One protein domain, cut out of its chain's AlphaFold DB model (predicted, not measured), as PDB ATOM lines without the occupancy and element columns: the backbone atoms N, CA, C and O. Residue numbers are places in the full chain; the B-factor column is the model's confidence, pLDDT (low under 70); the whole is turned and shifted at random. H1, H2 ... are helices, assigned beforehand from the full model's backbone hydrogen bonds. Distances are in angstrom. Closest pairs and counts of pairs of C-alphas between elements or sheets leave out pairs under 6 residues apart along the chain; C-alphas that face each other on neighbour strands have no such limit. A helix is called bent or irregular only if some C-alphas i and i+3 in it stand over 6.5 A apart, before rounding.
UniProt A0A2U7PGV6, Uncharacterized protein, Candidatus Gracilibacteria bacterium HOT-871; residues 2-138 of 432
ATOM      1  N   SER A   2     144.924 249.679 227.645       46.47
ATOM      2  CA  SER A   2     144.652 248.422 226.899       46.47
ATOM      3  C   SER A   2     145.538 247.193 227.189       46.47
ATOM      4  O   SER A   2     145.322 246.152 226.579       46.47
ATOM      5  N   LYS A   3     146.528 247.253 228.094       43.75
ATOM      6  CA  LYS A   3     147.363 246.070 228.434       43.75
ATOM      7  C   LYS A   3     146.981 245.397 229.756       43.75
ATOM      8  O   LYS A   3     147.066 244.178 229.853       43.75
ATOM      9  N   THR A   4     146.528 246.161 230.747       46.25
ATOM     10  CA  THR A   4     146.251 245.656 232.104       46.25
ATOM     11  C   THR A   4     144.992 244.778 232.169       46.25
ATOM     12  O   THR A   4     144.989 243.775 232.876       46.25
ATOM     13  N   ASN A   5     143.956 245.089 231.378       58.31
ATOM     14  CA  ASN A   5     142.700 244.324 231.364       58.31
ATOM     15  C   ASN A   5     142.865 242.907 230.790       58.31
ATOM     16  O   ASN A   5     142.316 241.954 231.335       58.31
ATOM     17  N   ASN A   6     143.672 242.739 229.737       55.00
ATOM     18  CA  ASN A   6     143.886 241.426 229.113       55.00
ATOM     19  C   ASN A   6     144.629 240.458 230.027       55.00
ATOM     20  O   ASN A   6     144.267 239.286 230.112       55.00
ATOM     21  N   ILE A   7     145.621 240.973 230.757       58.81
ATOM     22  CA  ILE A   7     146.339 240.208 231.779       58.81
ATOM     23  C   ILE A   7     145.350 239.720 232.848       58.81
ATOM     24  O   ILE A   7     145.358 238.541 233.190       58.81
ATOM     25  N   PHE A   8     144.427 240.578 233.294       66.44
ATOM     26  CA  PHE A   8     143.421 240.210 234.291       66.44
ATOM     27  C   PHE A   8     142.453 239.117 233.800       66.44
ATOM     28  O   PHE A   8     142.192 238.154 234.521       66.44
ATOM     29  N   LEU A   9     141.956 239.210 232.560       75.94
ATOM     30  CA  LEU A   9     141.045 238.213 231.977       75.94
ATOM     31  C   LEU A   9     141.708 236.834 231.819       75.94
ATOM     32  O   LEU A   9     141.137 235.815 232.218       75.94
ATOM     33  N   ARG A  10     142.938 236.799 231.295       82.75
ATOM     34  CA  ARG A  10     143.718 235.564 231.161       82.75
ATOM     35  C   ARG A  10     144.041 234.947 232.519       82.75
ATOM     36  O   ARG A  10     143.879 233.739 232.698       82.75
ATOM     37  N   GLU A  11     144.491 235.752 233.479       80.56
ATOM     38  CA  GLU A  11     144.773 235.272 234.832       80.56
ATOM     39  C   GLU A  11     143.524 234.690 235.497       80.56
ATOM     40  O   GLU A  11     143.616 233.662 236.166       80.56
ATOM     41  N   ASN A  12     142.348 235.279 235.271       80.62
ATOM     42  CA  ASN A  12     141.089 234.750 235.789       80.62
ATOM     43  C   ASN A  12     140.748 233.371 235.212       80.62
ATOM     44  O   ASN A  12     140.310 232.502 235.970       80.62
ATOM     45  N   LEU A  13     140.998 233.126 233.919       81.44
ATOM     46  CA  LEU A  13     140.857 231.793 233.322       81.44
ATOM     47  C   LEU A  13     141.773 230.776 234.016       81.44
ATOM     48  O   LEU A  13     141.300 229.730 234.464       81.44
ATOM     49  N   ILE A  14     143.069 231.086 234.136       80.94
ATOM     50  CA  ILE A  14     144.053 230.179 234.749       80.94
ATOM     51  C   ILE A  14     143.706 229.910 236.216       80.94
ATOM     52  O   ILE A  14     143.578 228.752 236.609       80.94
ATOM     53  N   ARG A  15     143.426 230.957 237.002       79.19
ATOM     54  CA  ARG A  15     142.993 230.823 238.403       79.19
ATOM     55  C   ARG A  15     141.723 229.981 238.529       79.19
ATOM     56  O   ARG A  15     141.591 229.218 239.483       79.19
ATOM     57  N   SER A  16     140.785 230.100 237.589       77.88
ATOM     58  CA  SER A  16     139.553 229.300 237.591       77.88
ATOM     59  C   SER A  16     139.832 227.820 237.320       77.88
ATOM     60  O   SER A  16     139.254 226.959 237.985       77.88
ATOM     61  N   LEU A  17     140.746 227.512 236.393       77.94
ATOM     62  CA  LEU A  17     141.198 226.143 236.127       77.94
ATOM     63  C   LEU A  17     141.945 225.550 237.334       77.94
ATOM     64  O   LEU A  17     141.671 224.413 237.717       77.94
ATOM     65  N   ASP A  18     142.810 226.326 237.988       75.81
ATOM     66  CA  ASP A  18     143.552 225.891 239.179       75.81
ATOM     67  C   ASP A  18     142.628 225.631 240.373       75.81
ATOM     68  O   ASP A  18     142.728 224.593 241.031       75.81
ATOM     69  N   ARG A  19     141.666 226.530 240.629       76.00
ATOM     70  CA  ARG A  19     140.638 226.338 241.668       76.00
ATOM     71  C   ARG A  19     139.823 225.076 241.417       76.00
ATOM     72  O   ARG A  19     139.599 224.295 242.339       76.00
ATOM     73  N   ARG A  20     139.413 224.842 240.166       73.62
ATOM     74  CA  ARG A  20     138.703 223.620 239.769       73.62
ATOM     75  C   ARG A  20     139.560 222.384 240.023       73.62
ATOM     76  O   ARG A  20     139.062 221.414 240.591       73.62
ATOM     77  N   GLN A  21     140.831 222.423 239.633       72.56
ATOM     78  CA  GLN A  21     141.763 221.322 239.836       72.56
ATOM     79  C   GLN A  21     141.969 221.022 241.325       72.56
ATOM     80  O   GLN A  21     141.968 219.853 241.704       72.56
ATOM     81  N   SER A  22     142.095 222.056 242.160       71.75
ATOM     82  CA  SER A  22     142.189 221.931 243.616       71.75
ATOM     83  C   SER A  22     140.932 221.284 244.205       71.75
ATOM     84  O   SER A  22     141.047 220.269 244.888       71.75
ATOM     85  N   LEU A  23     139.740 221.777 243.850       72.88
ATOM     86  CA  LEU A  23     138.464 221.204 244.291       72.88
ATOM     87  C   LEU A  23     138.332 219.725 243.902       72.88
ATOM     88  O   LEU A  23     137.942 218.888 244.710       72.88
ATOM     89  N   LEU A  24     138.686 219.392 242.661       69.19
ATOM     90  CA  LEU A  24     138.675 218.020 242.161       69.19
ATOM     91  C   LEU A  24     139.651 217.106 242.904       69.19
ATOM     92  O   LEU A  24     139.349 215.937 243.138       69.19
ATOM     93  N   THR A  25     140.815 217.629 243.285       69.50
ATOM     94  CA  THR A  25     141.783 216.913 244.117       69.50
ATOM     95  C   THR A  25     141.244 216.673 245.528       69.50
ATOM     96  O   THR A  25     141.402 215.561 246.029       69.50
ATOM     97  N   THR A  26     140.555 217.647 246.128       73.94
ATOM     98  CA  THR A  26     139.892 217.490 247.434       73.94
ATOM     99  C   THR A  26     138.801 216.421 247.379       73.94
ATOM    100  O   THR A  26     138.869 215.449 248.128       73.94
ATOM    101  N   ILE A  27     137.875 216.515 246.415       69.81
ATOM    102  CA  ILE A  27     136.797 215.527 246.223       69.81
ATOM    103  C   ILE A  27     137.375 214.122 246.023       69.81
ATOM    104  O   ILE A  27     136.872 213.155 246.590       69.81
ATOM    105  N   ARG A  28     138.451 213.983 245.240       69.75
ATOM    106  CA  ARG A  28     139.154 212.703 245.063       69.75
ATOM    107  C   ARG A  28     139.703 212.148 246.381       69.75
ATOM    108  O   ARG A  28     139.647 210.935 246.584       69.75
ATOM    109  N   GLY A  29     140.258 213.005 247.238       70.75
ATOM    110  CA  GLY A  29     140.759 212.618 248.559       70.75
ATOM    111  C   GLY A  29     139.646 212.108 249.474       70.75
ATOM    112  O   GLY A  29     139.810 211.075 250.116       70.75
ATOM    113  N   GLU A  30     138.501 212.788 249.469       75.81
ATOM    114  CA  GLU A  30     137.356 212.479 250.333       75.81
ATOM    115  C   GLU A  30     136.549 211.265 249.850       75.81
ATOM    116  O   GLU A  30     136.187 210.393 250.635       75.81
ATOM    117  N   THR A  31     136.281 211.172 248.545       74.81
ATOM    118  CA  THR A  31     135.361 210.168 247.975       74.81
ATOM    119  C   THR A  31     136.053 208.902 247.471       74.81
ATOM    120  O   THR A  31     135.379 207.955 247.070       74.81
ATOM    121  N   LYS A  32     137.395 208.885 247.416       69.62
ATOM    122  CA  LYS A  32     138.213 207.858 246.736       69.62
ATOM    123  C   LYS A  32     137.851 207.633 245.254       69.62
ATOM    124  O   LYS A  32     138.350 206.689 244.641       69.62
ATOM    125  N   GLN A  33     137.027 208.492 244.646       63.78
ATOM    126  CA  GLN A  33     136.670 208.391 243.232       63.78
ATOM    127  C   GLN A  33     137.843 208.799 242.337       63.78
ATOM    128  O   GLN A  33     138.619 209.711 242.640       63.78
ATOM    129  N   LYS A  34     137.971 208.134 241.188       60.66
ATOM    130  CA  LYS A  34     138.986 208.464 240.188       60.66
ATOM    131  C   LYS A  34     138.555 209.715 239.423       60.66
ATOM    132  O   LYS A  34     137.848 209.627 238.429       60.66
ATOM    133  N   VAL A  35     139.003 210.876 239.889       60.75
ATOM    134  CA  VAL A  35     138.823 212.139 239.167       60.75
ATOM    135  C   VAL A  35     140.016 212.394 238.243       60.75
ATOM    136  O   VAL A  35     141.171 212.358 238.688       60.75
ATOM    137  N   GLU A  36     139.749 212.662 236.963       64.31
ATOM    138  CA  GLU A  36     140.783 212.985 235.977       64.31
ATOM    139  C   GLU A  36     141.326 214.415 236.151       64.31
ATOM    140  O   GLU A  36     140.587 215.368 236.393       64.31
ATOM    141  N   LYS A  37     142.654 214.565 236.052       69.69
ATOM    142  CA  LYS A  37     143.356 215.853 236.170       69.69
ATOM    143  C   LYS A  37     143.380 216.559 234.815       69.69
ATOM    144  O   LYS A  37     143.774 215.941 233.828       69.69
ATOM    145  N   ILE A  38     143.065 217.855 234.791       71.75
ATOM    146  CA  ILE A  38     143.258 218.688 233.598       71.75
ATOM    147  C   ILE A  38     144.761 218.901 233.405       71.75
ATOM    148  O   ILE A  38     145.457 219.398 234.294       71.75
ATOM    149  N   ILE A  39     145.281 218.512 232.240       74.94
ATOM    150  CA  ILE A  39     146.690 218.712 231.892       74.94
ATOM    151  C   ILE A  39     146.818 219.971 231.034       74.94
ATOM    152  O   ILE A  39     146.466 219.970 229.850       74.94
ATOM    153  N   ILE A  40     147.369 221.030 231.627       79.38
ATOM    154  CA  ILE A  40     147.743 222.255 230.918       79.38
ATOM    155  C   ILE A  40     149.143 222.065 230.325       79.38
ATOM    156  O   ILE A  40     150.116 221.880 231.053       79.38
ATOM    157  N   LYS A  41     149.244 222.069 228.993       81.44
ATOM    158  CA  LYS A  41     150.517 221.988 228.257       81.44
ATOM    159  C   LYS A  41     151.068 223.372 227.919       81.44
ATOM    160  O   LYS A  41     150.299 224.304 227.715       81.44
ATOM    161  N   GLU A  42     152.382 223.465 227.721       84.31
ATOM    162  CA  GLU A  42     153.075 224.695 227.298       84.31
ATOM    163  C   GLU A  42     152.488 225.320 226.018       84.31
ATOM    164  O   GLU A  42     152.345 226.535 225.894       84.31
ATOM    165  N   SER A  43     152.056 224.483 225.070       81.25
ATOM    166  CA  SER A  43     151.390 224.935 223.844       81.25
ATOM    167  C   SER A  43     150.104 225.727 224.099       81.25
ATOM    168  O   SER A  43     149.716 226.539 223.262       81.25
ATOM    169  N   PHE A  44     149.455 225.524 225.246       84.25
ATOM    170  CA  PHE A  44     148.254 226.257 225.620       84.25
ATOM    171  C   PHE A  44     148.554 227.679 226.078       84.25
ATOM    172  O   PHE A  44     147.826 228.584 225.692       84.25
ATOM    173  N   TYR A  45     149.647 227.915 226.809       85.81
ATOM    174  CA  TYR A  45     150.056 229.282 227.152       85.81
ATOM    175  C   TYR A  45     150.377 230.091 225.895       85.81
ATOM    176  O   TYR A  45     149.861 231.192 225.734       85.81
ATOM    177  N   LYS A  46     151.095 229.484 224.940       84.44
ATOM    178  CA  LYS A  46     151.341 230.084 223.616       84.44
ATOM    179  C   LYS A  46     150.050 230.352 222.840       84.44
ATOM    180  O   LYS A  46     149.978 231.308 222.074       84.44
ATOM    181  N   PHE A  47     149.040 229.498 222.999       84.25
ATOM    182  CA  PHE A  47     147.715 229.707 222.421       84.25
ATOM    183  C   PHE A  47     147.002 230.901 223.074       84.25
ATOM    184  O   PHE A  47     146.514 231.761 222.349       84.25
ATOM    185  N   LEU A  48     147.015 231.013 224.407       86.06
ATOM    186  CA  LEU A  48     146.442 232.159 225.122       86.06
ATOM    187  C   LEU A  48     147.149 233.472 224.759       86.06
ATOM    188  O   LEU A  48     146.473 234.440 224.444       86.06
ATOM    189  N   ASP A  49     148.483 233.486 224.661       86.06
ATOM    190  CA  ASP A  49     149.240 234.679 224.244       86.06
ATOM    191  C   ASP A  49     148.816 235.194 222.862       86.06
ATOM    192  O   ASP A  49     148.960 236.378 222.549       86.06
ATOM    193  N   LYS A  50     148.343 234.296 221.992       82.25
ATOM    194  CA  LYS A  50     147.788 234.672 220.694       82.25
ATOM    195  C   LYS A  50     146.350 235.179 220.821       82.25
ATOM    196  O   LYS A  50     146.031 236.154 220.149       82.25
ATOM    197  N   VAL A  51     145.522 234.588 221.691       83.50
ATOM    198  CA  VAL A  51     144.169 235.093 222.008       83.50
ATOM    199  C   VAL A  51     144.229 236.538 222.517       83.50
ATOM    200  O   VAL A  51     143.479 237.390 222.043       83.50
ATOM    201  N   ASP A  52     145.195 236.846 223.383       84.69
ATOM    202  CA  ASP A  52     145.438 238.192 223.922       84.69
ATOM    203  C   ASP A  52     145.724 239.231 222.817       84.69
ATOM    204  O   ASP A  52     145.460 240.422 222.987       84.69
ATOM    205  N   LYS A  53     146.262 238.783 221.674       84.94
ATOM    206  CA  LYS A  53     146.656 239.615 220.523       84.94
ATOM    207  C   LYS A  53     145.559 239.757 219.462       84.94
ATOM    208  O   LYS A  53     145.760 240.488 218.492       84.94
ATOM    209  N   ILE A  54     144.419 239.077 219.612       81.19
ATOM    210  CA  ILE A  54     143.296 239.200 218.674       81.19
ATOM    211  C   ILE A  54     142.705 240.615 218.776       81.19
ATOM    212  O   ILE A  54     142.441 241.122 219.872       81.19
ATOM    213  N   LYS A  55     142.462 241.236 217.613       85.75
ATOM    214  CA  LYS A  55     141.768 242.524 217.476       85.75
ATOM    215  C   LYS A  55     140.252 242.348 217.663       85.75
ATOM    216  O   LYS A  55     139.516 242.308 216.688       85.75
ATOM    217  N   VAL A  56     139.828 242.210 218.915       83.12
ATOM    218  CA  VAL A  56     138.428 242.105 219.372       83.12
ATOM    219  C   VAL A  56     138.215 242.982 220.605       83.12
ATOM    220  O   VAL A  56     139.201 243.402 221.233       83.12
ATOM    221  N   SER A  57     136.956 243.251 220.951       84.81
ATOM    222  CA  SER A  57     136.611 243.973 222.180       84.81
ATOM    223  C   SER A  57     137.010 243.180 223.434       84.81
ATOM    224  O   SER A  57     137.264 241.970 223.377       84.81
ATOM    225  N   ASP A  58     137.095 243.852 224.585       82.25
ATOM    226  CA  ASP A  58     137.398 243.186 225.858       82.25
ATOM    227  C   ASP A  58     136.256 242.231 226.263       82.25
ATOM    228  O   ASP A  58     136.517 241.143 226.780       82.25
ATOM    229  N   GLU A  59     135.000 242.580 225.957       83.31
ATOM    230  CA  GLU A  59     133.828 241.723 226.170       83.31
ATOM    231  C   GLU A  59     133.890 240.457 225.307       83.31
ATOM    232  O   GLU A  59     133.720 239.349 225.821       83.31
ATOM    233  N   GLU A  60     134.182 240.598 224.012       82.56
ATOM    234  CA  GLU A  60     134.348 239.467 223.090       82.56
ATOM    235  C   GLU A  60     135.504 238.560 223.535       82.56
ATOM    236  O   GLU A  60     135.380 237.333 223.563       82.56
ATOM    237  N   ARG A  61     136.628 239.153 223.958       86.12
ATOM    238  CA  ARG A  61     137.774 238.403 224.489       86.12
ATOM    239  C   ARG A  61     137.406 237.640 225.764       86.12
ATOM    240  O   ARG A  61     137.773 236.472 225.902       86.12
ATOM    241  N   SER A  62     136.648 238.259 226.669       83.62
ATOM    242  CA  SER A  62     136.139 237.594 227.872       83.62
ATOM    243  C   SER A  62     135.248 236.397 227.525       83.62
ATOM    244  O   SER A  62     135.389 235.335 228.134       83.62
ATOM    245  N   GLN A  63     134.376 236.523 226.519       83.69
ATOM    246  CA  GLN A  63     133.535 235.415 226.049       83.69
ATOM    247  C   GLN A  63     134.366 234.250 225.495       83.69
ATOM    248  O   GLN A  63     134.056 233.087 225.760       83.69
ATOM    249  N   ILE A  64     135.459 234.539 224.783       85.31
ATOM    250  CA  ILE A  64     136.377 233.510 224.281       85.31
ATOM    251  C   ILE A  64     136.988 232.706 225.438       85.31
ATOM    252  O   ILE A  64     136.978 231.472 225.392       85.31
ATOM    253  N   TYR A  65     137.489 233.362 226.493       85.31
ATOM    254  CA  TYR A  65     138.027 232.643 227.658       85.31
ATOM    255  C   TYR A  65     136.958 231.814 228.372       85.31
ATOM    256  O   TYR A  65     137.223 230.672 228.752       85.31
ATOM    257  N   ASP A  66     135.743 232.344 228.489       83.31
ATOM    258  CA  ASP A  66     134.590 231.630 229.031       83.31
ATOM    259  C   ASP A  66     134.279 230.346 228.247       83.31
ATOM    260  O   ASP A  66     133.992 229.298 228.838       83.31
ATOM    261  N   PHE A  67     134.346 230.398 226.915       86.44
ATOM    262  CA  PHE A  67     134.143 229.230 226.060       86.44
ATOM    263  C   PHE A  67     135.271 228.209 226.201       86.44
ATOM    264  O   PHE A  67     134.991 227.015 226.324       86.44
ATOM    265  N   ILE A  68     136.528 228.660 226.258       86.50
ATOM    266  CA  ILE A  68     137.688 227.790 226.499       86.50
ATOM    267  C   ILE A  68     137.539 227.066 227.843       86.50
ATOM    268  O   ILE A  68     137.689 225.844 227.904       86.50
ATOM    269  N   PHE A  69     137.195 227.797 228.909       83.12
ATOM    270  CA  PHE A  69     136.942 227.228 230.233       83.12
ATOM    271  C   PHE A  69     135.823 226.186 230.190       83.12
ATOM    272  O   PHE A  69     135.989 225.074 230.692       83.12
ATOM    273  N   CYS A  70     134.693 226.520 229.558       85.62
ATOM    274  CA  CYS A  70     133.553 225.617 229.426       85.62
ATOM    275  C   CYS A  70     133.946 224.313 228.716       85.62
ATOM    276  O   CYS A  70     133.659 223.230 229.221       85.62
ATOM    277  N   LEU A  71     134.654 224.409 227.587       86.12
ATOM    278  CA  LEU A  71     135.062 223.253 226.793       86.12
ATOM    279  C   LEU A  71     136.053 222.350 227.550       86.12
ATOM    280  O   LEU A  71     135.864 221.131 227.575       86.12
ATOM    281  N   LEU A  72     137.060 222.919 228.230       82.50
ATOM    282  CA  LEU A  72     137.994 222.140 229.064       82.50
ATOM    283  C   LEU A  72     137.263 221.425 230.193       82.50
ATOM    284  O   LEU A  72     137.455 220.228 230.394       82.50
ATOM    285  N   ASN A  73     136.410 222.147 230.913       79.88
ATOM    286  CA  ASN A  73     135.725 221.578 232.064       79.88
ATOM    287  C   ASN A  73     134.761 220.474 231.662       79.88
ATOM    288  O   ASN A  73     134.765 219.418 232.278       79.88
ATOM    289  N   ARG A  74     133.958 220.699 230.620       83.81
ATOM    290  CA  ARG A  74     132.986 219.707 230.165       83.81
ATOM    291  C   ARG A  74     133.667 218.481 229.571       83.81
ATOM    292  O   ARG A  74     133.253 217.366 229.858       83.81
ATOM    293  N   SER A  75     134.729 218.659 228.784       80.94
ATOM    294  CA  SER A  75     135.479 217.516 228.246       80.94
ATOM    295  C   SER A  75     136.131 216.665 229.345       80.94
ATOM    296  O   SER A  75     136.254 215.456 229.165       80.94
ATOM    297  N   ALA A  76     136.497 217.245 230.493       76.50
ATOM    298  CA  ALA A  76     137.010 216.494 231.641       76.50
ATOM    299  C   ALA A  76     135.962 215.578 232.306       76.50
ATOM    300  O   ALA A  76     136.344 214.647 233.010       76.50
ATOM    301  N   ASP A  77     134.666 215.797 232.056       74.25
ATOM    302  CA  ASP A  77     133.573 214.955 232.566       74.25
ATOM    303  C   ASP A  77     133.317 213.702 231.683       74.25
ATOM    304  O   ASP A  77     132.467 212.862 231.991       74.25
ATOM    305  N   LEU A  78     134.015 213.555 230.550       76.12
ATOM    306  CA  LEU A  78     133.854 212.421 229.633       76.12
ATOM    307  C   LEU A  78     134.586 211.170 230.139       76.12
ATOM    308  O   LEU A  78     135.787 211.209 230.392       76.12
ATOM    309  N   LYS A  79     133.891 210.024 230.180       73.88
ATOM    310  CA  LYS A  79     134.461 208.734 230.628       73.88
ATOM    311  C   LYS A  79     135.605 208.232 229.742       73.88
ATOM    312  O   LYS A  79     136.534 207.591 230.225       73.88
ATOM    313  N   THR A  80     135.530 208.511 228.444       68.06
ATOM    314  CA  THR A  80     136.460 208.023 227.413       68.06
ATOM    315  C   THR A  80     137.555 209.008 227.058       68.06
ATOM    316  O   THR A  80     138.450 208.679 226.274       68.06
ATOM    317  N   ASN A  81     137.536 210.207 227.639       61.50
ATOM    318  CA  ASN A  81     138.555 211.212 227.400       61.50
ATOM    319  C   ASN A  81     139.801 210.883 228.218       61.50
ATOM    320  O   ASN A  81     140.121 211.601 229.151       61.50
ATOM    321  N   LYS A  82     140.485 209.778 227.891       56.34
ATOM    322  CA  LYS A  82     141.710 209.332 228.565       56.34
ATOM    323  C   LYS A  82     142.739 210.480 228.532       56.34
ATOM    324  O   LYS A  82     143.539 210.551 227.602       56.34
ATOM    325  N   LYS A  83     142.748 211.320 229.583       60.25
ATOM    326  CA  LYS A  83     143.526 212.564 229.787       60.25
ATOM    327  C   LYS A  83     142.944 213.816 229.095       60.25
ATOM    328  O   LYS A  83     143.460 214.199 228.038       60.25
ATOM    329  N   PRO A  84     142.000 214.551 229.722       63.59
ATOM    330  CA  PRO A  84     141.643 215.892 229.273       63.59
ATOM    331  C   PRO A  84     142.899 216.760 229.239       63.59
ATOM    332  O   PRO A  84     143.565 216.994 230.255       63.59
ATOM    333  N   SER A  85     143.253 217.220 228.044       73.88
ATOM    334  CA  SER A  85     144.402 218.091 227.866       73.88
ATOM    335  C   SER A  85     144.007 219.324 227.089       73.88
ATOM    336  O   SER A  85     143.211 219.274 226.150       73.88
ATOM    337  N   SER A  86     144.657 220.432 227.425       82.00
ATOM    338  CA  SER A  86     144.535 221.654 226.646       82.00
ATOM    339  C   SER A  86     144.918 221.471 225.170       82.00
ATOM    340  O   SER A  86     144.530 222.286 224.339       82.00
ATOM    341  N   ALA A  87     145.592 220.366 224.816       80.81
ATOM    342  CA  ALA A  87     145.938 220.030 223.442       80.81
ATOM    343  C   ALA A  87     144.721 219.830 222.533       80.81
ATOM    344  O   ALA A  87     144.831 220.171 221.366       80.81
ATOM    345  N   ASN A  88     143.586 219.321 223.028       82.06
ATOM    346  CA  ASN A  88     142.399 219.120 222.183       82.06
ATOM    347  C   ASN A  88     141.750 220.453 221.786       82.06
ATOM    348  O   ASN A  88     141.284 220.625 220.666       82.06
ATOM    349  N   ILE A  89     141.770 221.441 222.683       82.75
ATOM    350  CA  ILE A  89     141.311 222.793 222.345       82.75
ATOM    351  C   ILE A  89     142.327 223.474 221.437       82.75
ATOM    352  O   ILE A  89     141.965 224.040 220.408       82.75
ATOM    353  N   THR A  90     143.615 223.384 221.777       82.44
ATOM    354  CA  THR A  90     144.675 223.917 220.921       82.44
ATOM    355  C   THR A  90     144.670 223.258 219.539       82.44
ATOM    356  O   THR A  90     144.983 223.932 218.571       82.44
ATOM    357  N   SER A  91     144.282 221.990 219.383       84.25
ATOM    358  CA  SER A  91     144.195 221.353 218.065       84.25
ATOM    359  C   SER A  91     143.032 221.921 217.253       84.25
ATOM    360  O   SER A  91     143.216 222.261 216.088       84.25
ATOM    361  N   MET A  92     141.856 222.100 217.861       86.44
ATOM    362  CA  MET A  92     140.671 222.625 217.171       86.44
ATOM    363  C   MET A  92     140.800 224.104 216.778       86.44
ATOM    364  O   MET A  92     140.232 224.511 215.766       86.44
ATOM    365  N   TYR A  93     141.570 224.896 217.537       83.38
ATOM    366  CA  TYR A  93     141.620 226.360 217.389       83.38
ATOM    367  C   TYR A  93     143.022 226.968 217.213       83.38
ATOM    368  O   TYR A  93     143.138 228.154 216.932       83.38
ATOM    369  N   GLY A  94     144.104 226.203 217.367       69.38
ATOM    370  CA  GLY A  94     145.489 226.704 217.424       69.38
ATOM    371  C   GLY A  94     146.150 226.998 216.074       69.38
ATOM    372  O   GLY A  94     147.379 226.999 215.986       69.38
ATOM    373  N   GLY A  95     145.356 227.220 215.024       67.69
ATOM    374  CA  GLY A  95     145.838 227.678 213.720       67.69
ATOM    375  C   GLY A  95     146.301 229.138 213.731       67.69
ATOM    376  O   GLY A  95     146.389 229.781 214.774       67.69
ATOM    377  N   GLU A  96     146.624 229.667 212.551       57.72
ATOM    378  CA  GLU A  96     146.987 231.085 212.389       57.72
ATOM    379  C   GLU A  96     145.772 232.007 212.530       57.72
ATOM    380  O   GLU A  96     145.888 233.130 213.014       57.72
ATOM    381  N   SER A  97     144.591 231.501 212.166       56.62
ATOM    382  CA  SER A  97     143.338 232.233 212.242       56.62
ATOM    383  C   SER A  97     142.525 231.810 213.466       56.62
ATOM    384  O   SER A  97     141.971 230.712 213.522       56.62
ATOM    385  N   PHE A  98     142.414 232.718 214.436       63.31
ATOM    386  CA  PHE A  98     141.536 232.583 215.608       63.31
ATOM    387  C   PHE A  98     140.070 232.911 215.294       63.31
ATOM    388  O   PHE A  98     139.224 232.878 216.185       63.31
ATOM    389  N   TYR A  99     139.758 233.159 214.019       66.25
ATOM    390  CA  TYR A  99     138.406 233.361 213.497       66.25
ATOM    391  C   TYR A  99     137.437 232.234 213.886       66.25
ATOM    392  O   TYR A  99     136.236 232.442 213.981       66.25
ATOM    393  N   TYR A 100     137.927 231.021 214.147       70.50
ATOM    394  CA  TYR A 100     137.058 229.928 214.585       70.50
ATOM    395  C   TYR A 100     136.579 230.072 216.037       70.50
ATOM    396  O   TYR A 100     135.505 229.571 216.358       70.50
ATOM    397  N   LEU A 101     137.319 230.770 216.910       70.69
ATOM    398  CA  LEU A 101     136.853 231.062 218.275       70.69
ATOM    399  C   LEU A 101     135.718 232.085 218.263       70.69
ATOM    400  O   LEU A 101     134.770 231.945 219.027       70.69
ATOM    401  N   THR A 102     135.771 233.057 217.347       65.44
ATOM    402  CA  THR A 102     134.697 234.046 217.161       65.44
ATOM    403  C   THR A 102     133.453 233.450 216.493       65.44
ATOM    404  O   THR A 102     132.417 234.099 216.444       65.44
ATOM    405  N   LYS A 103     133.529 232.213 215.977       69.44
ATOM    406  CA  LYS A 103     132.379 231.476 215.426       69.44
ATOM    407  C   LYS A 103     131.592 230.679 216.462       69.44
ATOM    408  O   LYS A 103     130.553 230.130 216.107       69.44
ATOM    409  N   ILE A 104     132.073 230.570 217.702       72.19
ATOM    410  CA  ILE A 104     131.327 229.883 218.762       72.19
ATOM    411  C   ILE A 104     130.107 230.739 219.094       72.19
ATOM    412  O   ILE A 104     130.254 231.848 219.603       72.19
ATOM    413  N   LYS A 105     128.904 230.237 218.803       72.75
ATOM    414  CA  LYS A 105     127.687 231.048 218.930       72.75
ATOM    415  C   LYS A 105     127.140 231.041 220.350       72.75
ATOM    416  O   LYS A 105     126.495 232.001 220.762       72.75
ATOM    417  N   SER A 106     127.356 229.962 221.112       84.50
ATOM    418  CA  SER A 106     126.855 229.879 222.488       84.50
ATOM    419  C   SER A 106     127.542 228.821 223.360       84.50
ATOM    420  O   SER A 106     128.047 227.806 222.881       84.50
ATOM    421  N   LYS A 107     127.444 228.994 224.690       85.81
ATOM    422  CA  LYS A 107     127.801 227.943 225.669       85.81
ATOM    423  C   LYS A 107     126.954 226.675 225.486       85.81
ATOM    424  O   LYS A 107     127.417 225.588 225.828       85.81
ATOM    425  N   LYS A 108     125.730 226.809 224.962       89.94
ATOM    426  CA  LYS A 108     124.808 225.694 224.733       89.94
ATOM    427  C   LYS A 108     125.364 224.714 223.698       89.94
ATOM    428  O   LYS A 108     125.362 223.523 223.976       89.94
ATOM    429  N   GLU A 109     125.940 225.198 222.596       88.56
ATOM    430  CA  GLU A 109     126.564 224.339 221.569       88.56
ATOM    431  C   GLU A 109     127.677 223.452 222.151       88.56
ATOM    432  O   GLU A 109     127.721 222.252 221.887       88.56
ATOM    433  N   ILE A 110     128.535 224.016 223.011       89.25
ATOM    434  CA  ILE A 110     129.586 223.260 223.713       89.25
ATOM    435  C   ILE A 110     128.969 222.183 224.608       89.25
ATOM    436  O   ILE A 110     129.405 221.034 224.598       89.25
ATOM    437  N   ILE A 111     127.965 222.551 225.405       90.56
ATOM    438  CA  ILE A 111     127.318 221.627 226.341       90.56
ATOM    439  C   ILE A 111     126.631 220.487 225.586       90.56
ATOM    440  O   ILE A 111     126.772 219.333 225.987       90.56
ATOM    441  N   ASP A 112     125.918 220.797 224.507       93.69
ATOM    442  CA  ASP A 112     125.180 219.816 223.716       93.69
ATOM    443  C   ASP A 112     126.135 218.857 222.990       93.69
ATOM    444  O   ASP A 112     125.916 217.645 223.034       93.69
ATOM    445  N   LEU A 113     127.251 219.363 222.442       92.50
ATOM    446  CA  LEU A 113     128.326 218.526 221.904       92.50
ATOM    447  C   LEU A 113     128.860 217.559 222.963       92.50
ATOM    448  O   LEU A 113     128.886 216.354 222.740       92.50
ATOM    449  N   ILE A 114     129.277 218.058 224.128       91.50
ATOM    450  CA  ILE A 114     129.885 217.205 225.157       91.50
ATOM    451  C   ILE A 114     128.879 216.184 225.700       91.50
ATOM    452  O   ILE A 114     129.233 215.017 225.870       91.50
ATOM    453  N   LYS A 115     127.615 216.567 225.915       92.31
ATOM    454  CA  LYS A 115     126.556 215.623 226.306       92.31
ATOM    455  C   LYS A 115     126.377 214.513 225.277       92.31
ATOM    456  O   LYS A 115     126.256 213.354 225.666       92.31
ATOM    457  N   PHE A 116     126.375 214.860 223.992       94.44
ATOM    458  CA  PHE A 116     126.294 213.883 222.914       94.44
ATOM    459  C   PHE A 116     127.485 212.920 222.946       94.44
ATOM    460  O   PHE A 116     127.281 211.713 223.021       94.44
ATOM    461  N   LEU A 117     128.720 213.428 223.007       92.06
ATOM    462  CA  LEU A 117     129.912 212.573 223.073       92.06
ATOM    463  C   LEU A 117     129.916 211.660 224.305       92.06
ATOM    464  O   LEU A 117     130.303 210.502 224.194       92.06
ATOM    465  N   HIS A 118     129.455 212.154 225.459       89.56
ATOM    466  CA  HIS A 118     129.325 211.344 226.672       89.56
ATOM    467  C   HIS A 118     128.307 210.218 226.497       89.56
ATOM    468  O   HIS A 118     128.569 209.083 226.881       89.56
ATOM    469  N   LYS A 119     127.135 210.543 225.939       92.00
ATOM    470  CA  LYS A 119     126.047 209.588 225.721       92.00
ATOM    471  C   LYS A 119     126.463 208.482 224.752       92.00
ATOM    472  O   LYS A 119     126.157 207.322 224.991       92.00
ATOM    473  N   GLU A 120     127.151 208.852 223.679       91.50
ATOM    474  CA  GLU A 120     127.554 207.926 222.620       91.50
ATOM    475  C   GLU A 120     128.915 207.251 222.880       91.50
ATOM    476  O   GLU A 120     129.383 206.503 222.026       91.50
ATOM    477  N   ASP A 121     129.537 207.510 224.037       88.75
ATOM    478  CA  ASP A 121     130.846 206.993 224.463       88.75
ATOM    479  C   ASP A 121     132.008 207.319 223.499       88.75
ATOM    480  O   ASP A 121     132.941 206.542 223.299       88.75
ATOM    481  N   ILE A 122     131.985 208.509 222.891       89.44
ATOM    482  CA  ILE A 122     132.971 208.930 221.887       89.44
ATOM    483  C   ILE A 122     134.162 209.639 222.550       89.44
ATOM    484  O   ILE A 122     133.969 210.648 223.240       89.44
ATOM    485  N   PRO A 123     135.414 209.215 222.281       87.56
ATOM    486  CA  PRO A 123     136.588 209.955 222.722       87.56
ATOM    487  C   PRO A 123     136.631 211.357 222.109       87.56
ATOM    488  O   PRO A 123     136.598 211.527 220.887       87.56
ATOM    489  N   PHE A 124     136.803 212.380 222.950       87.06
ATOM    490  CA  PHE A 124     136.917 213.768 222.487       87.06
ATOM    491  C   PHE A 124     138.078 213.966 221.500       87.06
ATOM    492  O   PHE A 124     137.982 214.771 220.573       87.06
ATOM    493  N   SER A 125     139.154 213.185 221.654       85.88
ATOM    494  CA  SER A 125     140.310 213.197 220.758       85.88
ATOM    495  C   SER A 125     139.946 212.905 219.304       85.88
ATOM    496  O   SER A 125     140.466 213.590 218.427       85.88
ATOM    497  N   SER A 126     139.029 211.963 219.056       88.44
ATOM    498  CA  SER A 126     138.598 211.583 217.705       88.44
ATOM    499  C   SER A 126     137.965 212.772 216.981       88.44
ATOM    500  O   SER A 126     138.355 213.119 215.869       88.44
ATOM    501  N   ILE A 127     137.078 213.498 217.670       90.94
ATOM    502  CA  ILE A 127     136.412 214.682 217.111       90.94
ATOM    503  C   ILE A 127     137.378 215.859 216.979       90.94
ATOM    504  O   ILE A 127     137.393 216.536 215.953       90.94
ATOM    505  N   SER A 128     138.228 216.089 217.984       88.88
ATOM    506  CA  SER A 128     139.205 217.186 217.952       88.88
ATOM    507  C   SER A 128     140.265 217.033 216.852       88.88
ATOM    508  O   SER A 128     140.858 218.031 216.444       88.88
ATOM    509  N   GLY A 129     140.504 215.800 216.386       88.69
ATOM    510  CA  GLY A 129     141.354 215.510 215.235       88.69
ATOM    511  C   GLY A 129     140.670 215.888 213.924       88.69
ATOM    512  O   GLY A 129     141.184 216.720 213.175       88.69
ATOM    513  N   ILE A 130     139.453 215.381 213.698       93.19
ATOM    514  CA  ILE A 130     138.631 215.740 212.528       93.19
ATOM    515  C   ILE A 130     138.495 217.266 212.393       93.19
ATOM    516  O   ILE A 130     138.628 217.838 211.312       93.19
ATOM    517  N   GLN A 131     138.285 217.936 213.525       91.56
ATOM    518  CA  GLN A 131     138.058 219.376 213.617       91.56
ATOM    519  C   GLN A 131     139.327 220.199 213.874       91.56
ATOM    520  O   GLN A 131     139.253 221.360 214.292       91.56
ATOM    521  N   HIS A 132     140.511 219.631 213.641       89.88
ATOM    522  CA  HIS A 132     141.763 220.358 213.807       89.88
ATOM    523  C   HIS A 132     141.770 221.643 212.957       89.88
ATOM    524  O   HIS A 132     141.631 221.604 211.736       89.88
ATOM    525  N   LYS A 133     141.935 222.796 213.615       87.44
ATOM    526  CA  LYS A 133     141.841 224.148 213.031       87.44
ATOM    527  C   LYS A 133     140.502 224.460 212.336       87.44
ATOM    528  O   LYS A 133     140.473 225.286 211.425       87.44
ATOM    529  N   LYS A 134     139.401 223.824 212.744       86.94
ATOM    530  CA  LYS A 134     138.053 224.043 212.180       86.94
ATOM    531  C   LYS A 134     137.027 224.524 213.215       86.94
ATOM    532  O   LYS A 134     135.985 225.049 212.832       86.94
ATOM    533  N   GLY A 135     137.355 224.447 214.505       87.44
ATOM    534  CA  GLY A 135     136.459 224.818 215.600       87.44
ATOM    535  C   GLY A 135     135.458 223.722 215.966       87.44
ATOM    536  O   GLY A 135     135.706 222.547 215.728       87.44
ATOM    537  N   ILE A 136     134.352 224.087 216.617       87.31
ATOM    538  CA  ILE A 136     133.316 223.125 217.030       87.31
ATOM    539  C   ILE A 136     132.566 222.603 215.792       87.31
ATOM    540  O   ILE A 136     132.204 223.407 214.934       87.31
ATOM    541  N   PRO A 137     132.324 221.281 215.687       90.75
ATOM    542  CA  PRO A 137     131.544 220.718 214.592       90.75
ATOM    543  C   PRO A 137     130.079 221.164 214.664       90.75
ATOM    544  O   PRO A 137     129.544 221.390 215.752       90.75
ATOM    545  N   ASN A 138     129.401 221.177 213.516       91.50
ATOM    546  CA  ASN A 138     127.942 221.153 213.490       91.50
ATOM    547  C   ASN A 138     127.463 219.851 214.156       91.50
ATOM    548  O   ASN A 138     127.875 218.752 213.776       91.50
TER     549      ASN A 138
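This is residues 2 to 138 of the 432 residues of an uncharacterized protein of Candidatus Gracilibacteria bacterium HOT-871 (UniProt A0A2U7PGV6). Three longer helices, H1, H3 and H5, run the same way side by side in a bent row with H3 in the middle, and three shorter helices, H2, H4 and H6, make a second row, joined to the first where H4 packs steeply on H3. H1 lies along one side of the body and makes its longest axis. The printed part has 137 residues with six named helices, H1 to H6 in order along the chain, and no named strand; the class is all helix. It is compact, with a radius of gyration of the C-alphas of 14.9 A and spans of 46 by 32 by 26 A.

H1, residues 4 to 31, touches H3, residues 58 to 75, with residues 5 to 17 alone, at a shallow tilt of 20 degrees, the same way; their closest C-alphas, of Leu 13 and Tyr 65, are 6.4 A apart. H2, residues 42 to 51, is close to H1 but not clearly touching, the C-alphas of Arg 10 and Leu 48 being closest at 7.4 A. H2 touches H4, residues 86 to 93, at a steep tilt of 40 degrees, closest at C-alphas 44 and 86, 6.0 A. H3 touches H4 with residues 68 to 72 alone, at a steep tilt of 55 degrees, opposite ways, closest at C-alphas 72 and 86, 7.0 A. H3 also touches H5, residues 107 to 119, at a shallow tilt of 10 degrees, the same way, closest at C-alphas 71 and 110, 6.3 A. H4 touches H6, residues 124 to 130, at a shallow tilt of 30 degrees, closest at C-alphas 88 and 128, 5.6 A. H3 and H4 are the hubs, touching three helices each, and the packing is part aligned, part crossed. H1 is apart from H4, H5 and H6. In H1 to H6 every O i to N i+4 pair is within hydrogen-bond range.

H1 begins at C-alpha 4, (146.251, 245.656, 232.104), and is 40.4 A long from first to last C-alpha. H2 is 14.7 A long, H3 25.9 A, H4 10.8 A and H5 18.4 A. H6, 10.3 A long, ends at C-alpha 130, (138.631, 215.740, 212.528).

The C-alphas farthest apart, of Ser 2 and Lys 32, are 45.6 A apart. The printed part has no cut. The link from H4 to H5, residues 94 to 106, is long, and that from H5 to H6 is tight. The mean pLDDT of the printed part is 78.6; 30 residues are under 70, among them residues 2 to 8, 32 to 37, 80 to 84 and 94 to 99.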